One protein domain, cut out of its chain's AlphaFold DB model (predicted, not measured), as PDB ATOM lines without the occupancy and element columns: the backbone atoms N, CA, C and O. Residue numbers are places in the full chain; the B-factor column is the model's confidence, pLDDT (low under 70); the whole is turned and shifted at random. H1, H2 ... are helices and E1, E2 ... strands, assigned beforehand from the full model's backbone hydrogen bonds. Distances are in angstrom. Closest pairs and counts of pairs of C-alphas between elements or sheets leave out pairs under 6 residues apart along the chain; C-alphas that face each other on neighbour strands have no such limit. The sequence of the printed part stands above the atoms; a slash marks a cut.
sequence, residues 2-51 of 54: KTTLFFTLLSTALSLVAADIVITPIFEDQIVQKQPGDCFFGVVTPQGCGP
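Overview. This is residues 2 to 51 of the 54 residues of an uncharacterized protein of Hypocrea jecorina (strain ATCC 56765 / BCRC 32924 / NRRL 11460 / Rut C-30) (UniProt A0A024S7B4). A long helical arm ends in a small head: helix H1 and the strand-free stretch after it stick out as residues 2 to 23, and the head at the other end is mostly loop with one tiny two-stranded hairpin, E1 and E2. H1 lies roughly along the longest span, with no other part packed on it, and the arm makes the length of the whole. The printed part has 50 residues, with one named helix and two named strands in the order H1, E1, E2; the sheet has the order E1 - E2 and is antiparallel. The class is mixed, helices and strands, though under half of the residues are in named elements. The whole is extended, with a radius of gyration of the C-alphas of 19.4 A and spans of 57 by 20 by 16 A.

Arrangement. The helix H1, residues 2 to 17, stands free together with residues 18 to 23: no C-alpha 8 or more residues away along the chain comes within 10 A of these C-alphas. In H1 every O i to N i+4 pair is within hydrogen-bond range. A long link of 25 residues, 18 to 42, joins H1 to the strand E1, residues 43 to 45. A tight link of 2 residues then joins E1 to the strand E2, residues 48 to 50, and the two form a hairpin. E1 and E2 are antiparallel neighbours, with 144 degrees between their N-to-C directions. Of the C-alphas that face each other, those of Val 44 and Cys 49 are 4.8 A apart and those of Val 43 and Gly 50 are 5.7 A apart. Across the pair, N 43 and O 50 are within hydrogen-bond range at 2.9 A, as are N 48 and O 45 at 2.9 A. H1 and E2 are apart.

Along the chain. H1 begins at C-alpha 2, at (219.616, 297.240, 153.261), and ends at C-alpha 17, at (213.519, 285.139, 171.996), 23.1 A from first to last C-alpha. Residues 18 to 42 hold no named element. E1 begins at C-alpha 43, at (220.094, 260.394, 187.483), and measures 6.6 A. E2 measures 6.8 A and ends at C-alpha 50, at (220.154, 265.053, 184.273).

Size, cuts and confidence. The two C-alphas farthest apart are those of Lys 2 and Pro 36, at 57.4 A. The first and last printed C-alphas, of Lys 2 and Pro 51, are 46.1 A apart. The printed part has no cut, and the link from H1 to E1 is long. The mean pLDDT of the printed part is 87.6, and residue 2 is the one printed residue under 70.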
ATOM      1  N   LYS A   2     219.290 296.950 151.846       68.25
ATOM      2  CA  LYS A   2     219.616 297.240 153.261       68.25
ATOM      3  C   LYS A   2     218.439 297.026 154.233       68.25
ATOM      4  O   LYS A   2     218.625 296.497 155.318       68.25
ATOM      5  N   THR A   3     217.227 297.381 153.808       79.88
ATOM      6  CA  THR A   3     215.983 297.204 154.579       79.88
ATOM      7  C   THR A   3     215.582 295.737 154.718       79.88
ATOM      8  O   THR A   3     215.225 295.305 155.804       79.88
ATOM      9  N   THR A   4     215.697 294.945 153.651       82.88
ATOM     10  CA  THR A   4     215.356 293.514 153.654       82.88
ATOM     11  C   THR A   4     216.207 292.726 154.648       82.88
ATOM     12  O   THR A   4     215.661 291.953 155.425       82.88
ATOM     13  N   LEU A   5     217.522 292.978 154.680       85.06
ATOM     14  CA  LEU A   5     218.434 292.334 155.633       85.06
ATOM     15  C   LEU A   5     218.087 292.664 157.089       85.06
ATOM     16  O   LEU A   5     218.152 291.796 157.958       85.06
ATOM     17  N   PHE A   6     217.694 293.912 157.349       89.12
ATOM     18  CA  PHE A   6     217.271 294.339 158.678       89.12
ATOM     19  C   PHE A   6     216.005 293.599 159.127       89.12
ATOM     20  O   PHE A   6     215.965 293.072 160.235       89.12
ATOM     21  N   PHE A   7     215.005 293.481 158.248       89.12
ATOM     22  CA  PHE A   7     213.782 292.734 158.552       89.12
ATOM     23  C   PHE A   7     214.043 291.243 158.784       89.12
ATOM     24  O   PHE A   7     213.478 290.673 159.716       89.12
ATOM     25  N   THR A   8     214.921 290.613 157.998       87.44
ATOM     26  CA  THR A   8     215.256 289.195 158.202       87.44
ATOM     27  C   THR A   8     215.978 288.962 159.527       87.44
ATOM     28  O   THR A   8     215.635 288.023 160.236       87.44
ATOM     29  N   LEU A   9     216.922 289.836 159.897       88.06
ATOM     30  CA  LEU A   9     217.633 289.758 161.180       88.06
ATOM     31  C   LEU A   9     216.701 289.986 162.371       88.06
ATOM     32  O   LEU A   9     216.803 289.297 163.383       88.06
ATOM     33  N   LEU A  10     215.780 290.942 162.253       90.00
ATOM     34  CA  LEU A  10     214.822 291.225 163.314       90.00
ATOM     35  C   LEU A  10     213.858 290.046 163.509       90.00
ATOM     36  O   LEU A  10     213.610 289.635 164.640       90.00
ATOM     37  N   SER A  11     213.363 289.465 162.412       85.06
ATOM     38  CA  SER A  11     212.447 288.323 162.461       85.06
ATOM     39  C   SER A  11     213.092 287.074 163.068       85.06
ATOM     40  O   SER A  11     212.432 286.368 163.830       85.06
ATOM     41  N   THR A  12     214.367 286.797 162.775       84.75
ATOM     42  CA  THR A  12     215.072 285.651 163.371       84.75
ATOM     43  C   THR A  12     215.360 285.874 164.855       84.75
ATOM     44  O   THR A  12     215.128 284.971 165.659       84.75
ATOM     45  N   ALA A  13     215.770 287.081 165.253       84.56
ATOM     46  CA  ALA A  13     215.971 287.419 166.662       84.56
ATOM     47  C   ALA A  13     214.678 287.258 167.483       84.56
ATOM     48  O   ALA A  13     214.699 286.638 168.544       84.56
ATOM     49  N   LEU A  14     213.541 287.733 166.962       83.81
ATOM     50  CA  LEU A  14     212.226 287.556 167.592       83.81
ATOM     51  C   LEU A  14     211.854 286.075 167.758       83.81
ATOM     52  O   LEU A  14     211.363 285.692 168.817       83.81
ATOM     53  N   SER A  15     212.121 285.233 166.754       79.06
ATOM     54  CA  SER A  15     211.821 283.794 166.838       79.06
ATOM     55  C   SER A  15     212.662 283.051 167.881       79.06
ATOM     56  O   SER A  15     212.167 282.120 168.509       79.06
ATOM     57  N   LEU A  16     213.907 283.484 168.103       81.06
ATOM     58  CA  LEU A  16     214.794 282.907 169.116       81.06
ATOM     59  C   LEU A  16     214.407 283.356 170.529       81.06
ATOM     60  O   LEU A  16     214.460 282.556 171.452       81.06
ATOM     61  N   VAL A  17     213.990 284.616 170.699       77.75
ATOM     62  CA  VAL A  17     213.519 285.139 171.996       77.75
ATOM     63  C   VAL A  17     212.175 284.529 172.398       77.75
ATOM     64  O   VAL A  17     211.918 284.342 173.581       77.75
ATOM     65  N   ALA A  18     211.319 284.199 171.428       74.12
ATOM     66  CA  ALA A  18     210.062 283.498 171.681       74.12
ATOM     67  C   ALA A  18     210.245 281.998 171.984       74.12
ATOM     68  O   ALA A  18     209.295 281.352 172.423       74.12
ATOM     69  N   ALA A  19     211.434 281.432 171.741       73.06
ATOM     70  CA  ALA A  19     211.735 280.059 172.119       73.06
ATOM     71  C   ALA A  19     211.991 279.998 173.631       73.06
ATOM     72  O   ALA A  19     213.009 280.476 174.126       73.06
ATOM     73  N   ASP A  20     211.044 279.418 174.361       74.19
ATOM     74  CA  ASP A  20     211.185 279.178 175.794       74.19
ATOM     75  C   ASP A  20     212.100 277.969 176.064       74.19
ATOM     76  O   ASP A  20     212.277 277.081 175.219       74.19
ATOM     77  N   ILE A  21     212.683 277.916 177.260       79.31
ATOM     78  CA  ILE A  21     213.483 276.775 177.695       79.31
ATOM     79  C   ILE A  21     212.529 275.623 178.013       79.31
ATOM     80  O   ILE A  21     211.935 275.554 179.089       79.31
ATOM     81  N   VAL A  22     212.420 274.668 177.090       80.06
ATOM     82  CA  VAL A  22     211.696 273.420 177.347       80.06
ATOM     83  C   VAL A  22     212.548 272.533 178.250       80.06
ATOM     84  O   VAL A  22     213.519 271.910 177.818       80.06
ATOM     85  N   ILE A  23     212.177 272.463 179.526       82.44
ATOM     86  CA  ILE A  23     212.741 271.492 180.460       82.44
ATOM     87  C   ILE A  23     212.029 270.161 180.231       82.44
ATOM     88  O   ILE A  23     210.878 269.993 180.628       82.44
ATOM     89  N   THR A  24     212.713 269.201 179.610       85.62
ATOM     90  CA  THR A  24     212.184 267.842 179.459       85.62
ATOM     91  C   THR A  24     212.290 267.096 180.793       85.62
ATOM     92  O   THR A  24     213.411 266.935 181.295       85.62
ATOM     93  N   PRO A  25     211.172 266.656 181.393       89.44
ATOM     94  CA  PRO A  25     211.206 265.882 182.628       89.44
ATOM     95  C   PRO A  25     211.823 264.501 182.384       89.44
ATOM     96  O   PRO A  25     211.706 263.943 181.294       89.44
ATOM     97  N   ILE A  26     212.473 263.960 183.415       92.56
ATOM     98  CA  ILE A  26     212.963 262.579 183.427       92.56
ATOM     99  C   ILE A  26     211.938 261.740 184.178       92.56
ATOM    100  O   ILE A  26     211.679 262.001 185.355       92.56
ATOM    101  N   PHE A  27     211.379 260.744 183.503       92.69
ATOM    102  CA  PHE A  27     210.434 259.795 184.088       92.69
ATOM    103  C   PHE A  27     211.151 258.543 184.615       92.69
ATOM    104  O   PHE A  27     212.265 258.232 184.195       92.69
ATOM    105  N   GLU A  28     210.522 257.817 185.544       92.56
ATOM    106  CA  GLU A  28     211.149 256.667 186.222       92.56
ATOM    107  C   GLU A  28     211.556 255.541 185.273       92.56
ATOM    108  O   GLU A  28     212.587 254.905 185.474       92.56
ATOM    109  N   ASP A  29     210.771 255.312 184.225       94.44
ATOM    110  CA  ASP A  29     211.023 254.297 183.201       94.44
ATOM    111  C   ASP A  29     212.208 254.645 182.286       94.44
ATOM    112  O   ASP A  29     212.691 253.796 181.537       94.44
ATOM    113  N   GLN A  30     212.713 255.878 182.369       93.81
ATOM    114  CA  GLN A  30     213.874 256.353 181.619       93.81
ATOM    115  C   GLN A  30     215.173 256.273 182.430       93.81
ATOM    116  O   GLN A  30     216.252 256.518 181.881       93.81
ATOM    117  N   ILE A  31     215.093 255.961 183.726       94.94
ATOM    118  CA  ILE A  31     216.253 255.895 184.614       94.94
ATOM    119  C   ILE A  31     216.905 254.521 184.489       94.94
ATOM    120  O   ILE A  31     216.269 253.484 184.671       94.94
ATOM    121  N   VAL A  32     218.208 254.517 184.223       95.19
ATOM    122  CA  VAL A  32     219.024 253.299 184.202       95.19
ATOM    123  C   VAL A  32     219.889 253.198 185.453       95.19
ATOM    124  O   VAL A  32     220.076 254.163 186.200       95.19
ATOM    125  N   GLN A  33     220.425 252.004 185.697       95.25
ATOM    126  CA  GLN A  33     221.299 251.758 186.835       95.25
ATOM    127  C   GLN A  33     222.581 252.597 186.729       95.25
ATOM    128  O   GLN A  33     223.286 252.549 185.726       95.25
ATOM    129  N   LYS A  34     222.893 253.330 187.801       93.81
ATOM    130  CA  LYS A  34     224.130 254.105 187.942       93.81
ATOM    131  C   LYS A  34     225.351 253.218 188.178       93.81
ATOM    132  O   LYS A  34     225.287 252.286 188.983       93.81
ATOM    133  N   GLN A  35     226.475 253.584 187.572       93.62
ATOM    134  CA  GLN A  35     227.805 253.039 187.838       93.62
ATOM    135  C   GLN A  35     228.687 254.034 188.620       93.62
ATOM    136  O   GLN A  35     228.401 255.235 188.666       93.62
ATOM    137  N   PRO A  36     229.766 253.563 189.276       93.44
ATOM    138  CA  PRO A  36     230.731 254.450 189.919       93.44
ATOM    139  C   PRO A  36     231.335 255.443 188.917       93.44
ATOM    140  O   PRO A  36     231.896 255.040 187.903       93.44
ATOM    141  N   GLY A  37     231.239 256.738 189.224       90.31
ATOM    142  CA  GLY A  37     231.677 257.826 188.339       90.31
ATOM    143  C   GLY A  37     230.545 258.502 187.557       90.31
ATOM    144  O   GLY A  37     230.751 259.596 187.035       90.31
ATOM    145  N   ASP A  38     229.342 257.925 187.543       91.44
ATOM    146  CA  ASP A  38     228.194 258.512 186.855       91.44
ATOM    147  C   ASP A  38     227.575 259.691 187.614       91.44
ATOM    148  O   ASP A  38     227.430 259.663 188.838       91.44
ATOM    149  N   CYS A  39     227.124 260.692 186.847       91.12
ATOM    150  CA  CYS A  39     226.293 261.839 187.240       91.12
ATOM    151  C   CYS A  39     226.309 262.161 188.749       91.12
ATOM    152  O   CYS A  39     225.375 261.788 189.468       91.12
ATOM    153  N   PHE A  40     227.335 262.871 189.234       89.38
ATOM    154  CA  PHE A  40     227.526 263.141 190.670       89.38
ATOM    155  C   PHE A  40     226.276 263.737 191.347       89.38
ATOM    156  O   PHE A  40     225.878 263.296 192.423       89.38
ATOM    157  N   PHE A  41     225.591 264.663 190.667       84.88
ATOM    158  CA  PHE A  41     224.307 265.225 191.087       84.88
ATOM    159  C   PHE A  41     223.231 264.953 190.026       84.88
ATOM    160  O   PHE A  41     223.070 265.731 189.088       84.88
ATOM    161  N   GLY A  42     222.496 263.842 190.141       91.81
ATOM    162  CA  GLY A  42     221.376 263.549 189.236       91.81
ATOM    163  C   GLY A  42     221.077 262.068 189.045       91.81
ATOM    164  O   GLY A  42     221.450 261.233 189.871       91.81
ATOM    165  N   VAL A  43     220.411 261.752 187.939       95.06
ATOM    166  CA  VAL A  43     220.094 260.394 187.483       95.06
ATOM    167  C   VAL A  43     220.699 260.157 186.101       95.06
ATOM    168  O   VAL A  43     220.952 261.106 185.355       95.06
ATOM    169  N   VAL A  44     220.972 258.891 185.788       96.06
ATOM    170  CA  VAL A  44     221.447 258.474 184.466       96.06
ATOM    171  C   VAL A  44     220.238 258.032 183.657       96.06
ATOM    172  O   VAL A  44     219.417 257.250 184.133       96.06
ATOM    173  N   THR A  45     220.163 258.515 182.428       94.50
ATOM    174  CA  THR A  45     219.238 258.041 181.401       94.50
ATOM    175  C   THR A  45     220.053 257.578 180.191       94.50
ATOM    176  O   THR A  45     221.219 257.966 180.065       94.50
ATOM    177  N   PRO A  46     219.474 256.825 179.243       92.69
ATOM    178  CA  PRO A  46     220.155 256.497 177.988       92.69
ATOM    179  C   PRO A  46     220.592 257.727 177.173       92.69
ATOM    180  O   PRO A  46     221.497 257.627 176.353       92.69
ATOM    181  N   GLN A  47     219.962 258.886 177.398       89.88
ATOM    182  CA  GLN A  47     220.302 260.158 176.750       89.88
ATOM    183  C   GLN A  47     221.426 260.918 177.479       89.88
ATOM    184  O   GLN A  47     221.929 261.915 176.965       89.88
ATOM    185  N   GLY A  48     221.822 260.468 178.675       91.38
ATOM    186  CA  GLY A  48     222.865 261.081 179.496       91.38
ATOM    187  C   GLY A  48     222.413 261.423 180.919       91.38
ATOM    188  O   GLY A  48     221.447 260.867 181.448       91.38
ATOM    189  N   CYS A  49     223.143 262.346 181.549       93.00
ATOM    190  CA  CYS A  49     222.903 262.807 182.917       93.00
ATOM    191  C   CYS A  49     221.884 263.941 182.979       93.00
ATOM    192  O   CYS A  49     221.986 264.912 182.229       93.00
ATOM    193  N   GLY A  50     221.000 263.903 183.973       92.12
ATOM    194  CA  GLY A  50     220.154 265.053 184.273       92.12
ATOM    195  C   GLY A  50     219.567 265.039 185.683       92.12
ATOM    196  O   GLY A  50     219.613 264.022 186.380       92.12
ATOM    197  N   PRO A  51     219.030 266.179 186.142       91.19
ATOM    198  CA  PRO A  51     218.328 266.258 187.413       91.19
ATOM    199  C   PRO A  51     216.923 265.664 187.274       91.19
ATOM    200  O   PRO A  51     216.157 266.066 186.399       91.19
TER     201      PRO A  51